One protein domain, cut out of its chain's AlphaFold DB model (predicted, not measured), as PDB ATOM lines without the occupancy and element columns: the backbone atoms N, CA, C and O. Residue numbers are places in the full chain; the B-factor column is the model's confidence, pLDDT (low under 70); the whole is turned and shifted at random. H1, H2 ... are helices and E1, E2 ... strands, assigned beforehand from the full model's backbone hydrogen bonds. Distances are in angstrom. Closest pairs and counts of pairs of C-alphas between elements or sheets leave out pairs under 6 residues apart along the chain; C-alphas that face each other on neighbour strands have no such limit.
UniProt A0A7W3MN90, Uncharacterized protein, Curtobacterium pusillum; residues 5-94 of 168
ATOM      1  N   ARG A   5      26.631  47.197  80.009       49.97
ATOM      2  CA  ARG A   5      27.532  48.266  80.438       49.97
ATOM      3  C   ARG A   5      27.931  48.184  81.910       49.97
ATOM      4  O   ARG A   5      29.095  48.398  82.217       49.97
ATOM      5  N   LYS A   6      26.997  47.874  82.816       52.47
ATOM      6  CA  LYS A   6      27.298  47.688  84.248       52.47
ATOM      7  C   LYS A   6      28.122  46.431  84.493       52.47
ATOM      8  O   LYS A   6      28.913  46.407  85.421       52.47
ATOM      9  N   GLN A   7      27.934  45.405  83.667       57.72
ATOM     10  CA  GLN A   7      28.724  44.176  83.743       57.72
ATOM     11  C   GLN A   7      30.122  44.361  83.147       57.72
ATOM     12  O   GLN A   7      31.064  43.779  83.658       57.72
ATOM     13  N   ALA A   8      30.263  45.199  82.117       58.69
ATOM     14  CA  ALA A   8      31.547  45.509  81.493       58.69
ATOM     15  C   ALA A   8      32.406  46.517  82.279       58.69
ATOM     16  O   ALA A   8      33.603  46.633  82.019       58.69
ATOM     17  N   GLN A   9      31.824  47.259  83.230       57.56
ATOM     18  CA  GLN A   9      32.564  48.215  84.055       57.56
ATOM     19  C   GLN A   9      33.620  47.498  84.905       57.56
ATOM     20  O   GLN A   9      33.288  46.736  85.805       57.56
ATOM     21  N   GLY A  10      34.894  47.783  84.624       63.03
ATOM     22  CA  GLY A  10      36.035  47.236  85.361       63.03
ATOM     23  C   GLY A  10      36.564  45.894  84.850       63.03
ATOM     24  O   GLY A  10      37.506  45.387  85.442       63.03
ATOM     25  N   LEU A  11      36.007  45.333  83.767       70.81
ATOM     26  CA  LEU A  11      36.496  44.067  83.194       70.81
ATOM     27  C   LEU A  11      37.749  44.231  82.327       70.81
ATOM     28  O   LEU A  11      38.512  43.288  82.163       70.81
ATOM     29  N   TRP A  12      37.936  45.407  81.730       76.38
ATOM     30  CA  TRP A  12      39.051  45.676  80.830       76.38
ATOM     31  C   TRP A  12      39.469  47.138  80.898       76.38
ATOM     32  O   TRP A  12      38.654  48.044  81.100       76.38
ATOM     33  N   SER A  13      40.765  47.363  80.717       82.56
ATOM     34  CA  SER A  13      41.348  48.692  80.561       82.56
ATOM     35  C   SER A  13      41.415  49.076  79.088       82.56
ATOM     36  O   SER A  13      41.629  48.231  78.230       82.56
ATOM     37  N   VAL A  14      41.290  50.366  78.781       85.25
ATOM     38  CA  VAL A  14      41.488  50.881  77.420       85.25
ATOM     39  C   VAL A  14      42.760  51.712  77.388       85.25
ATOM     40  O   VAL A  14      42.927  52.616  78.210       85.25
ATOM     41  N   LYS A  15      43.663  51.398  76.455       88.94
ATOM     42  CA  LYS A  15      44.932  52.094  76.239       88.94
ATOM     43  C   LYS A  15      45.018  52.555  74.801       88.94
ATOM     44  O   LYS A  15      45.056  51.751  73.875       88.94
ATOM     45  N   ASN A  16      45.064  53.862  74.619       85.44
ATOM     46  CA  ASN A  16      45.200  54.477  73.315       85.44
ATOM     47  C   ASN A  16      46.590  55.093  73.151       85.44
ATOM     48  O   ASN A  16      47.177  55.630  74.090       85.44
ATOM     49  N   SER A  17      47.087  55.042  71.922       80.25
ATOM     50  CA  SER A  17      48.173  55.890  71.465       80.25
ATOM     51  C   SER A  17      47.712  56.703  70.269       80.25
ATOM     52  O   SER A  17      47.162  56.171  69.308       80.25
ATOM     53  N   THR A  18      47.974  58.004  70.330       70.50
ATOM     54  CA  THR A  18      47.722  58.941  69.232       70.50
ATOM     55  C   THR A  18      48.905  59.033  68.264       70.50
ATOM     56  O   THR A  18      48.770  59.578  67.171       70.50
ATOM     57  N   ARG A  19      50.068  58.479  68.644       75.06
ATOM     58  CA  ARG A  19      51.302  58.488  67.852       75.06
ATOM     59  C   ARG A  19      51.412  57.211  67.024       75.06
ATOM     60  O   ARG A  19      50.984  56.134  67.444       75.06
ATOM     61  N   LYS A  20      52.057  57.312  65.859       78.62
ATOM     62  CA  LYS A  20      52.408  56.130  65.063       78.62
ATOM     63  C   LYS A  20      53.381  55.255  65.856       78.62
ATOM     64  O   LYS A  20      54.401  55.751  66.330       78.62
ATOM     65  N   ARG A  21      53.059  53.963  65.965       86.75
ATOM     66  CA  ARG A  21      53.923  52.909  66.525       86.75
ATOM     67  C   ARG A  21      54.575  53.233  67.881       86.75
ATOM     68  O   ARG A  21      55.777  53.036  68.039       86.75
ATOM     69  N   SER A  22      53.816  53.741  68.853       90.06
ATOM     70  CA  SER A  22      54.340  53.940  70.213       90.06
ATOM     71  C   SER A  22      53.964  52.801  71.150       90.06
ATOM     72  O   SER A  22      52.896  52.207  71.015       90.06
ATOM     73  N   ASP A  23      54.805  52.573  72.153       93.31
ATOM     74  CA  ASP A  23      54.534  51.597  73.204       93.31
ATOM     75  C   ASP A  23      53.309  51.982  74.046       93.31
ATOM     76  O   ASP A  23      52.945  53.160  74.164       93.31
ATOM     77  N   PHE A  24      52.677  50.974  74.648       92.62
ATOM     78  CA  PHE A  24      51.479  51.134  75.463       92.62
ATOM     79  C   PHE A  24      51.827  51.124  76.946       92.62
ATOM     80  O   PHE A  24      52.362  50.149  77.471       92.62
ATOM     81  N   ARG A  25      51.461  52.196  77.649       91.06
ATOM     82  CA  ARG A  25      51.609  52.289  79.105       91.06
ATOM     83  C   ARG A  25      50.387  51.691  79.803       91.06
ATOM     84  O   ARG A  25      49.313  52.291  79.802       91.06
ATOM     85  N   LEU A  26      50.543  50.525  80.423       88.19
ATOM     86  CA  LEU A  26      49.442  49.798  81.061       88.19
ATOM     87  C   LEU A  26      49.042  50.394  82.413       88.19
ATOM     88  O   LEU A  26      47.872  50.693  82.646       88.19
ATOM     89  N   THR A  27      50.003  50.631  83.296       83.56
ATOM     90  CA  THR A  27      49.749  51.223  84.617       83.56
ATOM     91  C   THR A  27      50.791  52.281  84.933       83.56
ATOM     92  O   THR A  27      51.952  52.131  84.553       83.56
ATOM     93  N   ASN A  28      50.386  53.324  85.660       70.50
ATOM     94  CA  ASN A  28      51.313  54.279  86.259       70.50
ATOM     95  C   ASN A  28      51.731  53.749  87.633       70.50
ATOM     96  O   ASN A  28      50.881  53.493  88.487       70.50
ATOM     97  N   GLY A  29      53.030  53.584  87.842       61.00
ATOM     98  CA  GLY A  29      53.616  53.194  89.114       61.00
ATOM     99  C   GLY A  29      53.722  54.382  90.063       61.00
ATOM    100  O   GLY A  29      54.826  54.824  90.360       61.00
ATOM    101  N   MET A  30      52.596  54.947  90.518       54.84
ATOM    102  CA  MET A  30      52.615  55.988  91.557       54.84
ATOM    103  C   MET A  30      53.103  55.377  92.886       54.84
ATOM    104  O   MET A  30      52.294  55.007  93.732       54.84
ATOM    105  N   GLY A  31      54.425  55.221  93.033       52.81
ATOM    106  CA  GLY A  31      55.098  54.676  94.219       52.81
ATOM    107  C   GLY A  31      55.705  53.266  94.095       52.81
ATOM    108  O   GLY A  31      55.990  52.668  95.127       52.81
ATOM    109  N   GLY A  32      55.904  52.707  92.892       58.16
ATOM    110  CA  GLY A  32      56.516  51.373  92.712       58.16
ATOM    111  C   GLY A  32      56.480  50.870  91.264       58.16
ATOM    112  O   GLY A  32      55.979  51.582  90.399       58.16
ATOM    113  N   SER A  33      56.944  49.640  90.997       57.97
ATOM    114  CA  SER A  33      57.134  49.060  89.642       57.97
ATOM    115  C   SER A  33      55.847  48.784  88.829       57.97
ATOM    116  O   SER A  33      55.845  48.050  87.845       57.97
ATOM    117  N   GLY A  34      54.721  49.405  89.196       63.88
ATOM    118  CA  GLY A  34      53.403  49.086  88.652       63.88
ATOM    119  C   GLY A  34      52.923  47.704  89.104       63.88
ATOM    120  O   GLY A  34      53.515  47.078  89.978       63.88
ATOM    121  N   LYS A  35      51.793  47.231  88.568       68.88
ATOM    122  CA  LYS A  35      51.235  45.913  88.931       68.88
ATOM    123  C   LYS A  35      51.568  44.823  87.905       68.88
ATOM    124  O   LYS A  35      50.976  43.757  87.966       68.88
ATOM    125  N   GLY A  36      52.487  45.045  86.971       81.00
ATOM    126  CA  GLY A  36      52.616  44.197  85.779       81.00
ATOM    127  C   GLY A  36      51.370  44.254  84.875       81.00
ATOM    128  O   GLY A  36      50.466  45.072  85.075       81.00
ATOM    129  N   PHE A  37      51.313  43.384  83.865       87.44
ATOM    130  CA  PHE A  37      50.143  43.216  82.996       87.44
ATOM    131  C   PHE A  37      49.209  42.157  83.604       87.44
ATOM    132  O   PHE A  37      49.444  40.964  83.450       87.44
ATOM    133  N   ARG A  38      48.195  42.593  84.366       87.00
ATOM    134  CA  ARG A  38      47.291  41.695  85.123       87.00
ATOM    135  C   ARG A  38      45.838  41.704  84.678       87.00
ATOM    136  O   ARG A  38      45.144  40.729  84.914       87.00
ATOM    137  N   ASP A  39      45.400  42.787  84.055       88.25
ATOM    138  CA  ASP A  39      44.011  42.967  83.650       88.25
ATOM    139  C   ASP A  39      43.919  42.943  82.130       88.25
ATOM    140  O   ASP A  39      44.813  43.464  81.460       88.25
ATOM    141  N   ALA A  40      42.825  42.409  81.587       90.25
ATOM    142  CA  ALA A  40      42.581  42.457  80.154       90.25
ATOM    143  C   ALA A  40      42.579  43.906  79.634       90.25
ATOM    144  O   ALA A  40      42.115  44.843  80.298       90.25
ATOM    145  N   VAL A  41      43.109  44.106  78.430       91.75
ATOM    146  CA  VAL A  41      43.320  45.429  77.846       91.75
ATOM    147  C   VAL A  41      42.857  45.483  76.396       91.75
ATOM    148  O   VAL A  41      43.122  44.581  75.605       91.75
ATOM    149  N   LEU A  42      42.186  46.577  76.041       92.88
ATOM    150  CA  LEU A  42      42.013  47.002  74.659       92.88
ATOM    151  C   LEU A  42      43.081  48.030  74.311       92.88
ATOM    152  O   LEU A  42      43.202  49.060  74.977       92.88
ATOM    153  N   MET A  43      43.828  47.763  73.250       94.31
ATOM    154  CA  MET A  43      44.882  48.623  72.733       94.31
ATOM    155  C   MET A  43      44.451  49.221  71.403       94.31
ATOM    156  O   MET A  43      43.994  48.516  70.502       94.31
ATOM    157  N   LEU A  44      44.581  50.539  71.297       92.50
ATOM    158  CA  LEU A  44      44.178  51.286  70.120       92.50
ATOM    159  C   LEU A  44      45.344  52.137  69.623       92.50
ATOM    160  O   LEU A  44      45.913  52.935  70.371       92.50
ATOM    161  N   SER A  45      45.686  51.991  68.347       92.12
ATOM    162  CA  SER A  45      46.689  52.815  67.679       92.12
ATOM    163  C   SER A  45      46.368  52.923  66.188       92.12
ATOM    164  O   SER A  45      45.932  51.934  65.603       92.12
ATOM    165  N   PRO A  46      46.658  54.066  65.540       90.62
ATOM    166  CA  PRO A  46      46.541  54.220  64.086       90.62
ATOM    167  C   PRO A  46      47.435  53.276  63.280       90.62
ATOM    168  O   PRO A  46      47.275  53.145  62.074       90.62
ATOM    169  N   SER A  47      48.435  52.672  63.923       93.31
ATOM    170  CA  SER A  47      49.355  51.727  63.286       93.31
ATOM    171  C   SER A  47      48.985  50.263  63.526       93.31
ATOM    172  O   SER A  47      49.721  49.393  63.075       93.31
ATOM    173  N   LEU A  48      47.889  49.986  64.237       93.94
ATOM    174  CA  LEU A  48      47.345  48.638  64.395       93.94
ATOM    175  C   LEU A  48      46.240  48.390  63.354       93.94
ATOM    176  O   LEU A  48      45.593  49.341  62.918       93.94
ATOM    177  N   PRO A  49      45.980  47.124  62.981       93.12
ATOM    178  CA  PRO A  49      44.899  46.768  62.052       93.12
ATOM    179  C   PRO A  49      43.480  47.013  62.612       93.12
ATOM    180  O   PRO A  49      42.494  46.867  61.890       93.12
ATOM    181  N   GLY A  50      43.361  47.351  63.898       92.69
ATOM    182  CA  GLY A  50      42.096  47.596  64.577       92.69
ATOM    183  C   GLY A  50      42.262  47.765  66.088       92.69
ATOM    184  O   GLY A  50      43.354  48.064  66.575       92.69
ATOM    185  N   ILE A  51      41.174  47.552  66.834       93.69
ATOM    186  CA  ILE A  51      41.210  47.446  68.298       93.69
ATOM    187  C   ILE A  51      41.735  46.056  68.643       93.69
ATOM    188  O   ILE A  51      41.129  45.059  68.252       93.69
ATOM    189  N   VAL A  52      42.833  45.995  69.390       95.88
ATOM    190  CA  VAL A  52      43.453  44.731  69.801       95.88
ATOM    191  C   VAL A  52      43.059  44.433  71.241       95.88
ATOM    192  O   VAL A  52      43.339  45.235  72.131       95.88
ATOM    193  N   PHE A  53      42.414  43.294  71.472       95.75
ATOM    194  CA  PHE A  53      42.129  42.765  72.802       95.75
ATOM    195  C   PHE A  53      43.250  41.834  73.249       95.75
ATOM    196  O   PHE A  53      43.680  40.977  72.488       95.75
ATOM    197  N   ALA A  54      43.699  41.973  74.491       95.00
ATOM    198  CA  ALA A  54      44.608  41.017  75.097       95.00
ATOM    199  C   ALA A  54      44.242  40.775  76.559       95.00
ATOM    200  O   ALA A  54      44.074  41.710  77.337       95.00
ATOM    201  N   ASP A  55      44.173  39.503  76.917       93.31
ATOM    202  CA  ASP A  55      44.000  39.012  78.283       93.31
ATOM    203  C   ASP A  55      45.298  38.322  78.734       93.31
ATOM    204  O   ASP A  55      45.681  37.341  78.095       93.31
ATOM    205  N   PRO A  56      45.989  38.798  79.786       92.88
ATOM    206  CA  PRO A  56      47.275  38.245  80.205       92.88
ATOM    207  C   PRO A  56      47.187  36.837  80.813       92.88
ATOM    208  O   PRO A  56      48.220  36.178  80.955       92.88
ATOM    209  N   GLU A  57      45.999  36.353  81.191       92.75
ATOM    210  CA  GLU A  57      45.833  34.970  81.652       92.75
ATOM    211  C   GLU A  57      45.843  33.977  80.487       92.75
ATOM    212  O   GLU A  57      46.358  32.865  80.642       92.75
ATOM    213  N   ILE A  58      45.323  34.408  79.335       95.12
ATOM    214  CA  ILE A  58      45.155  33.608  78.117       95.12
ATOM    215  C   ILE A  58      46.345  33.797  77.161       95.12
ATOM    216  O   ILE A  58      46.876  32.822  76.642       95.12
ATOM    217  N   HIS A  59      46.791  35.039  76.967       95.62
ATOM    218  CA  HIS A  59      47.780  35.455  75.964       95.62
ATOM    219  C   HIS A  59      49.139  35.707  76.625       95.62
ATOM    220  O   HIS A  59      49.606  36.845  76.775       95.62
ATOM    221  N   ARG A  60      49.751  34.622  77.109       94.69
ATOM    222  CA  ARG A  60      50.981  34.675  77.915       94.69
ATOM    223  C   ARG A  60      52.162  35.237  77.136       94.69
ATOM    224  O   ARG A  60      52.937  35.993  77.697       94.69
ATOM    225  N   GLU A  61      52.244  34.977  75.841       95.06
ATOM    226  CA  GLU A  61      53.287  35.496  74.956       95.06
ATOM    227  C   GLU A  61      53.347  37.031  74.925       95.06
ATOM    228  O   GLU A  61      54.433  37.625  74.884       95.06
ATOM    229  N   LEU A  62      52.189  37.699  75.000       94.56
ATOM    230  CA  LEU A  62      52.145  39.153  75.101       94.56
ATOM    231  C   LEU A  62      52.399  39.618  76.540       94.56
ATOM    232  O   LEU A  62      53.081  40.625  76.738       94.56
ATOM    233  N   ALA A  63      51.904  38.877  77.539       93.94
ATOM    234  CA  ALA A  63      52.180  39.143  78.951       93.94
ATOM    235  C   ALA A  63      53.682  39.105  79.274       93.94
ATOM    236  O   ALA A  63      54.198  40.034  79.892       93.94
ATOM    237  N   ASP A  64      54.392  38.102  78.765       94.81
ATOM    238  CA  ASP A  64      55.836  37.906  78.929       94.81
ATOM    239  C   ASP A  64      56.657  38.991  78.215       94.81
ATOM    240  O   ASP A  64      57.811  39.251  78.557       94.81
ATOM    241  N   SER A  65      56.055  39.666  77.231       95.75
ATOM    242  CA  SER A  65      56.664  40.800  76.532       95.75
ATOM    243  C   SER A  65      56.532  42.124  77.297       95.75
ATOM    244  O   SER A  65      57.173  43.112  76.914       95.75
ATOM    245  N   ALA A  66      55.711  42.181  78.353       93.94
ATOM    246  CA  ALA A  66      55.546  43.375  79.170       93.94
ATOM    247  C   ALA A  66      56.826  43.685  79.959       93.94
ATOM    248  O   ALA A  66      57.503  42.804  80.485       93.94
ATOM    249  N   ARG A  67      57.162  44.972  80.051       92.69
ATOM    250  CA  ARG A  67      58.357  45.461  80.741       92.69
ATOM    251  C   ARG A  67      57.960  46.359  81.894       92.69
ATOM    252  O   ARG A  67      57.247  47.340  81.693       92.69
ATOM    253  N   GLU A  68      58.463  46.055  83.080       89.62
ATOM    254  CA  GLU A  68      58.380  46.967  84.215       89.62
ATOM    255  C   GLU A  68      59.493  48.013  84.101       89.62
ATOM    256  O   GLU A  68      60.678  47.691  83.994       89.62
ATOM    257  N   THR A  69      59.107  49.282  84.096       84.19
ATOM    258  CA  THR A  69      59.993  50.418  84.335       84.19
ATOM    259  C   THR A  69      59.782  50.901  85.766       84.19
ATOM    260  O   THR A  69      58.766  50.597  86.394       84.19
ATOM    261  N   GLY A  70      60.726  51.676  86.306       78.44
ATOM    262  CA  GLY A  70      60.619  52.183  87.683       78.44
ATOM    263  C   GLY A  70      59.328  52.965  87.976       78.44
ATOM    264  O   GLY A  70      58.961  53.117  89.135       78.44
ATOM    265  N   ASP A  71      58.631  53.431  86.938       84.56
ATOM    266  CA  ASP A  71      57.419  54.243  87.008       84.56
ATOM    267  C   ASP A  71      56.225  53.675  86.207       84.56
ATOM    268  O   ASP A  71      55.173  54.329  86.118       84.56
ATOM    269  N   ALA A  72      56.352  52.513  85.559       87.69
ATOM    270  CA  ALA A  72      55.303  51.998  84.684       87.69
ATOM    271  C   ALA A  72      55.413  50.512  84.356       87.69
ATOM    272  O   ALA A  72      56.436  49.870  84.541       87.69
ATOM    273  N   VAL A  73      54.348  50.004  83.744       91.00
ATOM    274  CA  VAL A  73      54.394  48.767  82.963       91.00
ATOM    275  C   VAL A  73      54.139  49.131  81.513       91.00
ATOM    276  O   VAL A  73      53.158  49.820  81.211       91.00
ATOM    277  N   ILE A  74      55.025  48.689  80.629       92.94
ATOM    278  CA  ILE A  74      55.026  49.025  79.210       92.94
ATOM    279  C   ILE A  74      54.860  47.749  78.386       92.94
ATOM    280  O   ILE A  74      55.608  46.793  78.566       92.94
ATOM    281  N   LEU A  75      53.920  47.760  77.443       94.88
ATOM    282  CA  LEU A  75      53.862  46.790  76.352       94.88
ATOM    283  C   LEU A  75      54.522  47.383  75.103       94.88
ATOM    284  O   LEU A  75      54.031  48.395  74.587       94.88
ATOM    285  N   PRO A  76      55.608  46.773  74.595       95.75
ATOM    286  CA  PRO A  76      56.250  47.227  73.372       95.75
ATOM    287  C   PRO A  76      55.295  47.154  72.179       95.75
ATOM    288  O   PRO A  76      54.668  46.118  71.949       95.75
ATOM    289  N   PHE A  77      55.239  48.206  71.361       96.12
ATOM    290  CA  PHE A  77      54.345  48.258  70.199       96.12
ATOM    291  C   PHE A  77      54.543  47.062  69.266       96.12
ATOM    292  O   PHE A  77      53.577  46.454  68.827       96.12
ATOM    293  N   ARG A  78      55.803  46.692  68.995       96.75
ATOM    294  CA  ARG A  78      56.125  45.560  68.112       96.75
ATOM    295  C   ARG A  78      55.567  44.233  68.620       96.75
ATOM    296  O   ARG A  78      55.197  43.399  67.804       96.75
ATOM    297  N   ALA A  79      55.511  44.039  69.938       97.25
ATOM    298  CA  ALA A  79      54.924  42.836  70.518       97.25
ATOM    299  C   ALA A  79      53.407  42.818  70.293       97.25
ATOM    300  O   ALA A  79      52.868  41.803  69.869       97.25
ATOM    301  N   VAL A  80      52.740  43.963  70.478       96.88
ATOM    302  CA  VAL A  80      51.300  44.116  70.209       96.88
ATOM    303  C   VAL A  80      50.980  43.954  68.719       96.88
ATOM    304  O   VAL A  80      50.005  43.298  68.373       96.88
ATOM    305  N   GLU A  81      51.802  44.512  67.828       97.12
ATOM    306  CA  GLU A  81      51.658  44.380  66.370       97.12
ATOM    307  C   GLU A  81      51.809  42.914  65.939       97.12
ATOM    308  O   GLU A  81      50.955  42.393  65.225       97.12
ATOM    309  N   ALA A  82      52.850  42.224  66.416       97.56
ATOM    310  CA  ALA A  82      53.052  40.801  66.146       97.56
ATOM    311  C   ALA A  82      51.906  39.942  66.694       97.56
ATOM    312  O   ALA A  82      51.396  39.077  65.984       97.56
ATOM    313  N   PHE A  83      51.463  40.218  67.922       98.00
ATOM    314  CA  PHE A  83      50.314  39.555  68.528       98.00
ATOM    315  C   PHE A  83      49.052  39.733  67.676       98.00
ATOM    316  O   PHE A  83      48.417  38.748  67.323       98.00
ATOM    317  N   ALA A  84      48.736  40.958  67.249       96.88
ATOM    318  CA  ALA A  84      47.564  41.238  66.419       96.88
ATOM    319  C   ALA A  84      47.596  40.519  65.057       96.88
ATOM    320  O   ALA A  84      46.549  40.155  64.530       96.88
ATOM    321  N   MET A  85      48.784  40.314  64.480       96.50
ATOM    322  CA  MET A  85      48.942  39.548  63.237       96.50
ATOM    323  C   MET A  85      48.761  38.040  63.448       96.50
ATOM    324  O   MET A  85      48.229  37.367  62.568       96.50
ATOM    325  N   ASN A  86      49.190  37.515  64.598       97.50
ATOM    326  CA  ASN A  86      49.113  36.088  64.921       97.50
ATOM    327  C   ASN A  86      47.754  35.669  65.509       97.50
ATOM    328  O   ASN A  86      47.393  34.502  65.394       97.50
ATOM    329  N   HIS A  87      47.012  36.616  66.091       96.31
ATOM    330  CA  HIS A  87      45.719  36.411  66.754       96.31
ATOM    331  C   HIS A  87      44.630  37.313  66.154       96.31
ATOM    332  O   HIS A  87      44.142  38.234  66.820       96.31
ATOM    333  N   PRO A  88      44.237  37.108  64.883       95.69
ATOM    334  CA  PRO A  88      43.205  37.923  64.242       95.69
ATOM    335  C   PRO A  88      41.842  37.842  64.955       95.69
ATOM    336  O   PRO A  88      41.063  38.788  64.883       95.69
ATOM    337  N   GLU A  89      41.558  36.760  65.686       95.81
ATOM    338  CA  GLU A  89      40.375  36.606  66.544       95.81
ATOM    339  C   GLU A  89      40.321  37.616  67.701       95.81
ATOM    340  O   GLU A  89      39.243  37.909  68.222       95.81
ATOM    341  N   CYS A  90      41.468  38.188  68.069       95.50
ATOM    342  CA  CYS A  90      41.603  39.216  69.094       95.50
ATOM    343  C   CYS A  90      41.581  40.641  68.518       95.50
ATOM    344  O   CYS A  90      41.822  41.604  69.252       95.50
ATOM    345  N   VAL A  91      41.301  40.802  67.220       95.62
ATOM    346  CA  VAL A  91      41.327  42.097  66.530       95.62
ATOM    347  C   VAL A  91      39.945  42.460  65.995       95.62
ATOM    348  O   VAL A  91      39.410  41.824  65.089       95.62
ATOM    349  N   ALA A  92      39.391  43.566  66.489       91.81
ATOM    350  CA  ALA A  92      38.234  44.199  65.866       91.81
ATOM    351  C   ALA A  92      38.708  45.211  64.813       91.81
ATOM    352  O   ALA A  92      39.171  46.305  65.151       91.81
ATOM    353  N   LEU A  93      38.604  44.832  63.536       90.00
ATOM    354  CA  LEU A  93      39.071  45.634  62.401       90.00
ATOM    355  C   LEU A  93      38.416  47.016  62.367       90.00
ATOM    356  O   LEU A  93      37.192  47.146  62.366       90.00
ATOM    357  N   CYS A  94      39.249  48.049  62.314       85.31
ATOM    358  CA  CYS A  94      38.827  49.434  62.143       85.31
ATOM    359  C   CYS A  94      40.041  50.316  61.841       85.31
ATOM    360  O   CYS A  94      41.172  49.988  62.193       85.31
TER     361      CYS A  94
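Overview. This is residues 5 to 94 of the 168 residues of an uncharacterized protein of Curtobacterium pusillum (UniProt A0A7W3MN90). A twisted four-stranded sheet, E1, E3, E4 and E7, has the helix H3 crossing one of its faces, and a smaller three-stranded sheet, E2, E6 and E5, reaches away from the E1 side of it. The loop after E2 makes the far tip of the smaller sheet, the short helix H2 packs on H3, and the short helix H1 sticks out, apart from both sheets, at the beginning of the printed part. The printed part has 90 residues, with three named helices and seven named strands, which follow along the chain as H1, E1, E2, E3, E4, H2, E5, E6, H3 and E7. The larger sheet runs E1, E3, E4, E7 and is mixed, the smaller runs E2, E6, E5 and is all antiparallel, and the class is mixed, helices and strands. The whole is compact, with a radius of gyration of the C-alphas of 12.6 A and spans of 37 by 32 by 25 A.

Along the chain. H1 is residues 5 to 8, 5.0 A long, and its C-alpha 5 is at (27.532, 48.266, 80.438). E1, residues 13 to 16, is 10.0 A long, and E2, residues 24 to 28, is 11.2 A. E3 is residues 41 to 44, 9.7 A, and E4 is residues 50 to 54, 12.7 A. H2, residues 60 to 63, measures 4.7 A. E5, residues 67 to 69, measures 6.3 A, and E6, residues 72 to 75, 9.9 A. H3 is residues 77 to 86, 14.3 A from C-alpha 77 at (54.345, 48.258, 70.199) to C-alpha 86. E7, residues 91 to 93, is 5.9 A long and ends with C-alpha 93 at (39.071, 45.634, 62.401).

Arrangement. In the larger sheet E1 and E3 are parallel at 17 degrees, with N 15 and O 42 2.8 A apart, within hydrogen-bond range. E3 and E4 form a hairpin, antiparallel at 160 degrees, with N 43 and O 52 at 2.8 A. E4 and E7 are antiparallel at 167 degrees, with N 51 and O 92 at 2.9 A. The pairing of E4 is staggered: its residues 50 to 52 pair with E7 and its residues 52 to 54 with E3. H3 is on this sheet, in two layers, a helix on one face of a sheet, at a height over the sheet of 9.7 A. It lies over E4 and only just over E3, with 3 C-alphas there, and runs across the strands, at 88 degrees to E4 on the local plane. The closest C-alphas of H3 and E4 are those of Ala 84 and Val 52, 6.4 A apart. H2 and H3 only just touch, with 3 pairs of C-alphas within 8 A, the closest those of Leu 62 and Ala 79 at 6.5 A. Between the sheets, the closest C-alphas of E1 and E2 are those of Lys 15 and Phe 24, 6.7 A apart. In the smaller sheet E2 and E6 are antiparallel at 160 degrees, with N 26 and O 73 at 2.8 A. E5 and E6 form a hairpin, antiparallel at 153 degrees, with N 67 and O 74 at 2.8 A. H1 is on neither sheet and is apart from H2 and H3. In H3 every O i to N i+4 pair is within hydrogen-bond range; H1 and H2 are too short for such a pair, and each has one O i to N i+3 pair, within range.

Size, cuts and confidence. The two C-alphas farthest apart are those of Gly 31 and Leu 93, 36.8 A. The printed part has no cut. The link from E2 to E3, residues 29 to 40, is long; the link from E1 to E2 is short, and the others are tight. The mean pLDDT of the printed part is 85.9, and the model's confidence is under 70 at residues 5 to 10 and 29 to 35.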